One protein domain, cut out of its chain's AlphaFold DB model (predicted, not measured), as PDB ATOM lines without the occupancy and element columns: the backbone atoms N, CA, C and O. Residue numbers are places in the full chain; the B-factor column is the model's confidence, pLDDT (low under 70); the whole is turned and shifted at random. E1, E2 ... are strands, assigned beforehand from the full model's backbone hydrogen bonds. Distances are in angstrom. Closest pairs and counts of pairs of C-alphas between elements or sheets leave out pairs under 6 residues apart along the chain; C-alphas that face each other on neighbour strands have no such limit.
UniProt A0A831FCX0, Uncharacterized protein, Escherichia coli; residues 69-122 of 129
ATOM      1  N   VAL A  69      31.914  -3.660 -34.624       97.56
ATOM      2  CA  VAL A  69      32.029  -2.328 -35.229       97.56
ATOM      3  C   VAL A  69      33.101  -1.509 -34.507       97.56
ATOM      4  O   VAL A  69      33.189  -1.533 -33.280       97.56
ATOM      5  N   GLN A  70      33.943  -0.781 -35.244       97.50
ATOM      6  CA  GLN A  70      34.812   0.224 -34.614       97.50
ATOM      7  C   GLN A  70      34.016   1.476 -34.243       97.50
ATOM      8  O   GLN A  70      34.004   1.854 -33.074       97.50
ATOM      9  N   LYS A  71      33.329   2.095 -35.207       95.88
ATOM     10  CA  LYS A  71      32.517   3.289 -34.970       95.88
ATOM     11  C   LYS A  71      31.107   3.143 -35.541       95.88
ATOM     12  O   LYS A  71      30.978   2.864 -36.732       95.88
ATOM     13  N   ILE A  72      30.106   3.386 -34.704       93.56
ATOM     14  CA  ILE A  72      28.747   3.741 -35.118       93.56
ATOM     15  C   ILE A  72      28.654   5.269 -35.105       93.56
ATOM     16  O   ILE A  72      29.099   5.897 -34.137       93.56
ATOM     17  N   ALA A  73      28.229   5.852 -36.226       87.88
ATOM     18  CA  ALA A  73      28.150   7.299 -36.398       87.88
ATOM     19  C   ALA A  73      26.750   7.846 -36.127       87.88
ATOM     20  O   ALA A  73      26.677   8.771 -35.333       87.88
ATOM     21  N   ASP A  74      25.741   7.268 -36.776       83.62
ATOM     22  CA  ASP A  74      24.321   7.603 -36.658       83.62
ATOM     23  C   ASP A  74      23.545   6.299 -36.891       83.62
ATOM     24  O   ASP A  74      23.600   5.739 -37.981       83.62
ATOM     25  N   GLY A  75      23.005   5.681 -35.842       83.31
ATOM     26  CA  GLY A  75      22.178   4.474 -35.984       83.31
ATOM     27  C   GLY A  75      22.871   3.139 -36.346       83.31
ATOM     28  O   GLY A  75      24.085   2.996 -36.488       83.31
ATOM     29  N   GLY A  76      22.054   2.085 -36.457       88.56
ATOM     30  CA  GLY A  76      22.499   0.707 -36.697       88.56
ATOM     31  C   GLY A  76      22.734  -0.112 -35.422       88.56
ATOM     32  O   GLY A  76      22.663   0.389 -34.299       88.56
ATOM     33  N   SER A  77      22.990  -1.410 -35.600       91.88
ATOM     34  CA  SER A  77      23.029  -2.376 -34.493       91.88
ATOM     35  C   SER A  77      24.261  -3.270 -34.527       91.88
ATOM     36  O   SER A  77      24.675  -3.745 -35.586       91.88
ATOM     37  N   ALA A  78      24.843  -3.557 -33.360       96.12
ATOM     38  CA  ALA A  78      25.953  -4.496 -33.285       96.12
ATOM     39  C   ALA A  78      26.112  -5.254 -31.966       96.12
ATOM     40  O   ALA A  78      25.710  -4.816 -30.902       96.12
ATOM     41  N   THR A  79      26.803  -6.395 -31.983       97.94
ATOM     42  CA  THR A  79      27.098  -7.103 -30.722       97.94
ATOM     43  C   THR A  79      28.199  -6.407 -29.915       97.94
ATOM     44  O   THR A  79      28.125  -6.322 -28.687       97.94
ATOM     45  N   LYS A  80      29.265  -5.941 -30.580       98.06
ATOM     46  CA  LYS A  80      30.419  -5.282 -29.945       98.06
ATOM     47  C   LYS A  80      30.812  -4.022 -30.705       98.06
ATOM     48  O   LYS A  80      31.119  -4.106 -31.894       98.06
ATOM     49  N   VAL A  81      30.915  -2.900 -29.997       97.38
ATOM     50  CA  VAL A  81      31.277  -1.600 -30.572       97.38
ATOM     51  C   VAL A  81      32.392  -0.941 -29.762       97.38
ATOM     52  O   VAL A  81      32.392  -1.002 -28.532       97.38
ATOM     53  N   GLN A  82      33.370  -0.312 -30.423       97.25
ATOM     54  CA  GLN A  82      34.342   0.515 -29.695       97.25
ATOM     55  C   GLN A  82      33.763   1.891 -29.363       97.25
ATOM     56  O   GLN A  82      33.824   2.309 -28.212       97.25
ATOM     57  N   LYS A  83      33.180   2.586 -30.343       95.12
ATOM     58  CA  LYS A  83      32.557   3.894 -30.134       95.12
ATOM     59  C   LYS A  83      31.183   3.980 -30.791       95.12
ATOM     60  O   LYS A  83      31.065   3.713 -31.984       95.12
ATOM     61  N   ILE A  84      30.200   4.411 -30.017       93.06
ATOM     62  CA  ILE A  84      28.935   4.953 -30.511       93.06
ATOM     63  C   ILE A  84      28.989   6.463 -30.268       93.06
ATOM     64  O   ILE A  84      29.441   6.880 -29.200       93.06
ATOM     65  N   ALA A  85      28.693   7.257 -31.298       88.06
ATOM     66  CA  ALA A  85      28.806   8.714 -31.248       88.06
ATOM     67  C   ALA A  85      27.442   9.397 -31.155       88.06
ATOM     68  O   ALA A  85      27.281  10.206 -30.257       88.06
ATOM     69  N   ASP A  86      26.531   9.049 -32.058       84.00
ATOM     70  CA  ASP A  86      25.151   9.519 -32.085       84.00
ATOM     71  C   ASP A  86      24.288   8.317 -32.502       84.00
ATOM     72  O   ASP A  86      24.584   7.662 -33.501       84.00
ATOM     73  N   GLY A  87      23.322   7.907 -31.683       83.06
ATOM     74  CA  GLY A  87      22.395   6.828 -32.046       83.06
ATOM     75  C   GLY A  87      22.974   5.402 -32.159       83.06
ATOM     76  O   GLY A  87      24.175   5.137 -32.143       83.06
ATOM     77  N   GLY A  88      22.077   4.423 -32.295       88.94
ATOM     78  CA  GLY A  88      22.415   3.010 -32.508       88.94
ATOM     79  C   GLY A  88      22.453   2.156 -31.238       88.94
ATOM     80  O   GLY A  88      22.360   2.643 -30.113       88.94
ATOM     81  N   SER A  89      22.551   0.837 -31.419       91.50
ATOM     82  CA  SER A  89      22.395  -0.131 -30.326       91.50
ATOM     83  C   SER A  89      23.487  -1.192 -30.303       91.50
ATOM     84  O   SER A  89      23.903  -1.707 -31.347       91.50
ATOM     85  N   ALA A  90      23.951  -1.563 -29.105       95.94
ATOM     86  CA  ALA A  90      24.842  -2.704 -28.969       95.94
ATOM     87  C   ALA A  90      24.809  -3.461 -27.642       95.94
ATOM     88  O   ALA A  90      24.563  -2.925 -26.574       95.94
ATOM     89  N   THR A  91      25.197  -4.738 -27.660       97.38
ATOM     90  CA  THR A  91      25.318  -5.501 -26.403       97.38
ATOM     91  C   THR A  91      26.496  -5.022 -25.545       97.38
ATOM     92  O   THR A  91      26.401  -4.976 -24.319       97.38
ATOM     93  N   LYS A  92      27.645  -4.710 -26.163       97.56
ATOM     94  CA  LYS A  92      28.863  -4.259 -25.467       97.56
ATOM     95  C   LYS A  92      29.496  -3.066 -26.174       97.56
ATOM     96  O   LYS A  92      29.849  -3.180 -27.349       97.56
ATOM     97  N   VAL A  93      29.739  -1.987 -25.436       96.69
ATOM     98  CA  VAL A  93      30.326  -0.741 -25.947       96.69
ATOM     99  C   VAL A  93      31.497  -0.291 -25.072       96.69
ATOM    100  O   VAL A  93      31.410  -0.332 -23.846       96.69
ATOM    101  N   GLN A  94      32.609   0.150 -25.672       96.38
ATOM    102  CA  GLN A  94      33.681   0.786 -24.889       96.38
ATOM    103  C   GLN A  94      33.371   2.255 -24.574       96.38
ATOM    104  O   GLN A  94      33.540   2.680 -23.437       96.38
ATOM    105  N   LYS A  95      32.928   3.042 -25.557       94.19
ATOM    106  CA  LYS A  95      32.549   4.450 -25.375       94.19
ATOM    107  C   LYS A  95      31.176   4.700 -25.987       94.19
ATOM    108  O   LYS A  95      31.032   4.536 -27.198       94.19
ATOM    109  N   LEU A  96      30.207   5.050 -25.152       91.88
ATOM    110  CA  LEU A  96      28.852   5.417 -25.553       91.88
ATOM    111  C   LEU A  96      28.659   6.913 -25.294       91.88
ATOM    112  O   LEU A  96      29.030   7.383 -24.220       91.88
ATOM    113  N   ALA A  97      28.152   7.621 -26.295       87.06
ATOM    114  CA  ALA A  97      27.733   9.017 -26.224       87.06
ATOM    115  C   ALA A  97      26.254   9.123 -26.641       87.06
ATOM    116  O   ALA A  97      25.602   8.078 -26.780       87.06
ATOM    117  N   ASP A  98      25.771  10.354 -26.804       81.00
ATOM    118  CA  ASP A  98      24.374  10.733 -27.021       81.00
ATOM    119  C   ASP A  98      23.583   9.798 -27.954       81.00
ATOM    120  O   ASP A  98      24.079   9.295 -28.963       81.00
ATOM    121  N   GLY A  99      22.326   9.525 -27.593       77.62
ATOM    122  CA  GLY A  99      21.351   8.825 -28.439       77.62
ATOM    123  C   GLY A  99      21.556   7.313 -28.588       77.62
ATOM    124  O   GLY A  99      20.683   6.618 -29.110       77.62
ATOM    125  N   GLY A 100      22.685   6.765 -28.131       85.81
ATOM    126  CA  GLY A 100      22.979   5.337 -28.224       85.81
ATOM    127  C   GLY A 100      22.459   4.504 -27.042       85.81
ATOM    128  O   GLY A 100      22.328   4.985 -25.916       85.81
ATOM    129  N   SER A 101      22.232   3.207 -27.271       89.44
ATOM    130  CA  SER A 101      21.808   2.252 -26.235       89.44
ATOM    131  C   SER A 101      22.729   1.034 -26.145       89.44
ATOM    132  O   SER A 101      23.160   0.488 -27.165       89.44
ATOM    133  N   ALA A 102      23.028   0.564 -24.927       93.62
ATOM    134  CA  ALA A 102      23.759  -0.686 -24.760       93.62
ATOM    135  C   ALA A 102      23.507  -1.474 -23.472       93.62
ATOM    136  O   ALA A 102      23.281  -0.933 -22.401       93.62
ATOM    137  N   THR A 103      23.677  -2.798 -23.517       94.56
ATOM    138  CA  THR A 103      23.578  -3.615 -22.292       94.56
ATOM    139  C   THR A 103      24.764  -3.390 -21.347       94.56
ATOM    140  O   THR A 103      24.592  -3.338 -20.131       94.56
ATOM    141  N   LYS A 104      25.991  -3.299 -21.879       94.38
ATOM    142  CA  LYS A 104      27.219  -3.088 -21.091       94.38
ATOM    143  C   LYS A 104      28.092  -2.006 -21.715       94.38
ATOM    144  O   LYS A 104      28.489  -2.140 -22.873       94.38
ATOM    145  N   VAL A 105      28.471  -1.010 -20.922       94.25
ATOM    146  CA  VAL A 105      29.278   0.137 -21.344       94.25
ATOM    147  C   VAL A 105      30.495   0.309 -20.442       94.25
ATOM    148  O   VAL A 105      30.393   0.267 -19.217       94.25
ATOM    149  N   GLN A 106      31.667   0.526 -21.041       93.50
ATOM    150  CA  GLN A 106      32.872   0.845 -20.273       93.50
ATOM    151  C   GLN A 106      32.921   2.325 -19.857       93.50
ATOM    152  O   GLN A 106      33.246   2.627 -18.712       93.50
ATOM    153  N   LYS A 107      32.613   3.242 -20.777       92.06
ATOM    154  CA  LYS A 107      32.518   4.684 -20.529       92.06
ATOM    155  C   LYS A 107      31.245   5.238 -21.155       92.06
ATOM    156  O   LYS A 107      31.085   5.124 -22.370       92.06
ATOM    157  N   LEU A 108      30.387   5.811 -20.324       89.19
ATOM    158  CA  LEU A 108      29.160   6.485 -20.721       89.19
ATOM    159  C   LEU A 108      29.368   7.999 -20.594       89.19
ATOM    160  O   LEU A 108      29.799   8.461 -19.537       89.19
ATOM    161  N   ALA A 109      29.145   8.724 -21.686       85.00
ATOM    162  CA  ALA A 109      28.938  10.170 -21.677       85.00
ATOM    163  C   ALA A 109      27.428  10.473 -21.618       85.00
ATOM    164  O   ALA A 109      26.632   9.530 -21.668       85.00
ATOM    165  N   ASP A 110      27.078  11.755 -21.511       77.81
ATOM    166  CA  ASP A 110      25.692  12.247 -21.490       77.81
ATOM    167  C   ASP A 110      24.869  11.687 -22.670       77.81
ATOM    168  O   ASP A 110      25.423  11.217 -23.672       77.81
ATOM    169  N   GLY A 111      23.553  11.599 -22.471       76.75
ATOM    170  CA  GLY A 111      22.560  11.218 -23.475       76.75
ATOM    171  C   GLY A 111      22.544   9.747 -23.907       76.75
ATOM    172  O   GLY A 111      21.681   9.352 -24.695       76.75
ATOM    173  N   GLY A 112      23.466   8.911 -23.421       83.25
ATOM    174  CA  GLY A 112      23.490   7.472 -23.694       83.25
ATOM    175  C   GLY A 112      22.737   6.639 -22.647       83.25
ATOM    176  O   GLY A 112      22.755   6.939 -21.457       83.25
ATOM    177  N   SER A 113      22.140   5.518 -23.058       85.81
ATOM    178  CA  SER A 113      21.431   4.604 -22.147       85.81
ATOM    179  C   SER A 113      22.139   3.260 -22.004       85.81
ATOM    180  O   SER A 113      22.500   2.627 -23.001       85.81
ATOM    181  N   ALA A 114      22.318   2.775 -20.767       89.94
ATOM    182  CA  ALA A 114      22.855   1.437 -20.551       89.94
ATOM    183  C   ALA A 114      22.408   0.726 -19.273       89.94
ATOM    184  O   ALA A 114      22.218   1.341 -18.231       89.94
ATOM    185  N   THR A 115      22.331  -0.610 -19.337       90.88
ATOM    186  CA  THR A 115      21.980  -1.449 -18.175       90.88
ATOM    187  C   THR A 115      23.131  -1.595 -17.177       90.88
ATOM    188  O   THR A 115      22.895  -1.727 -15.982       90.88
ATOM    189  N   LYS A 116      24.385  -1.646 -17.651       89.06
ATOM    190  CA  LYS A 116      25.587  -1.764 -16.805       89.06
ATOM    191  C   LYS A 116      26.685  -0.837 -17.301       89.06
ATOM    192  O   LYS A 116      27.091  -0.945 -18.460       89.06
ATOM    193  N   VAL A 117      27.217   0.001 -16.413       90.62
ATOM    194  CA  VAL A 117      28.223   1.020 -16.745       90.62
ATOM    195  C   VAL A 117      29.417   0.934 -15.799       90.62
ATOM    196  O   VAL A 117      29.249   0.941 -14.584       90.62
ATOM    197  N   GLN A 118      30.636   0.874 -16.346       89.94
ATOM    198  CA  GLN A 118      31.852   0.889 -15.522       89.94
ATOM    199  C   GLN A 118      32.248   2.310 -15.084       89.94
ATOM    200  O   GLN A 118      32.696   2.493 -13.953       89.94
ATOM    201  N   LYS A 119      32.129   3.302 -15.974       88.06
ATOM    202  CA  LYS A 119      32.432   4.714 -15.702       88.06
ATOM    203  C   LYS A 119      31.406   5.616 -16.377       88.06
ATOM    204  O   LYS A 119      31.132   5.427 -17.561       88.06
ATOM    205  N   ILE A 120      30.911   6.596 -15.638       83.06
ATOM    206  CA  ILE A 120      30.058   7.679 -16.132       83.06
ATOM    207  C   ILE A 120      30.927   8.939 -16.089       83.06
ATOM    208  O   ILE A 120      31.697   9.098 -15.140       83.06
ATOM    209  N   ALA A 121      30.906   9.757 -17.140       74.69
ATOM    210  CA  ALA A 121      31.515  11.085 -17.080       74.69
ATOM    211  C   ALA A 121      30.706  11.953 -16.102       74.69
ATOM    212  O   ALA A 121      29.486  11.841 -16.079       74.69
ATOM    213  N   ASP A 122      31.378  12.747 -15.266       55.53
ATOM    214  CA  ASP A 122      30.751  13.516 -14.184       55.53
ATOM    215  C   ASP A 122      29.551  14.331 -14.706       55.53
ATOM    216  O   ASP A 122      29.733  15.266 -15.484       55.53
TER     217      ASP A 122
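What this domain is: This is residues 69 to 122 of the 129 residues of an uncharacterized protein of Escherichia coli (UniProt A0A831FCX0). What shape do these atoms make? The chain is wound in stacked turns, a short solenoid: E2, E3, E4 and E5 each bend sharply and, with the tight links between strands, carry the chain round, while E1 lies at one end of the stack and E5 at the other. What is it built of? The printed part has 54 residues, with no named helix and five named strands in the order E1, E2, E3, E4, E5, which lie side by side in that same order as one twisted, parallel sheet; the class is all strand. How large is it? It is compact, with a radius of gyration of the C-alphas of 9.1 A, and elongated, with spans of 26 by 16 by 16 A.

Where its parts are: Where does the first strand begin? E1, residues 69 to 74, begins with C-alpha 69 at (32.029, -2.328, -35.229) and is 12.7 A long from first to last C-alpha. Which strands follow? E2, residues 77 to 86, is the longest by residues and measures 12.3 A; it bends by 135 degrees at residue 80. E3, residues 89 to 96, measures 9.8 A and bends by 122 degrees at residue 93. E4, residues 101 to 108, measures 10.1 A and bends by 119 degrees at residue 105. Where does the last strand end? E5, residues 113 to 120, measures 11.0 A, bends by 115 degrees at residue 117 and ends with C-alpha 120 at (30.058, 7.679, -16.132).

How they stand to each other: How do the first strands pair? E1 and E2 are parallel, with 48 degrees between their directions; C-alphas 69 and 81 face each other at 4.8 A, and N 72 and O 83 are within hydrogen-bond range at 2.9 A. E2 and E3 are parallel at 48 degrees, with N 81 and O 92 at 2.9 A. Do the later pairs differ? E3 and E4 are parallel at 11 degrees, with N 93 and O 104 at 2.9 A. E4 and E5 are parallel at 10 degrees, with N 105 and O 116 at 2.8 A. Which strands stay apart? E1 and E5 are the edge strands, and E1 and E4, E1 and E5, and E2 and E5 are apart.

The domain as a whole: How far does it reach? The two C-alphas farthest apart are those of Gly 76 and Asp 122, at 27.2 A. Are there cuts or long links? The printed part has no cut, and the four links between the strands are tight. How sure is the model? The mean pLDDT of the printed part is 89.5, and residue 122 is under 70.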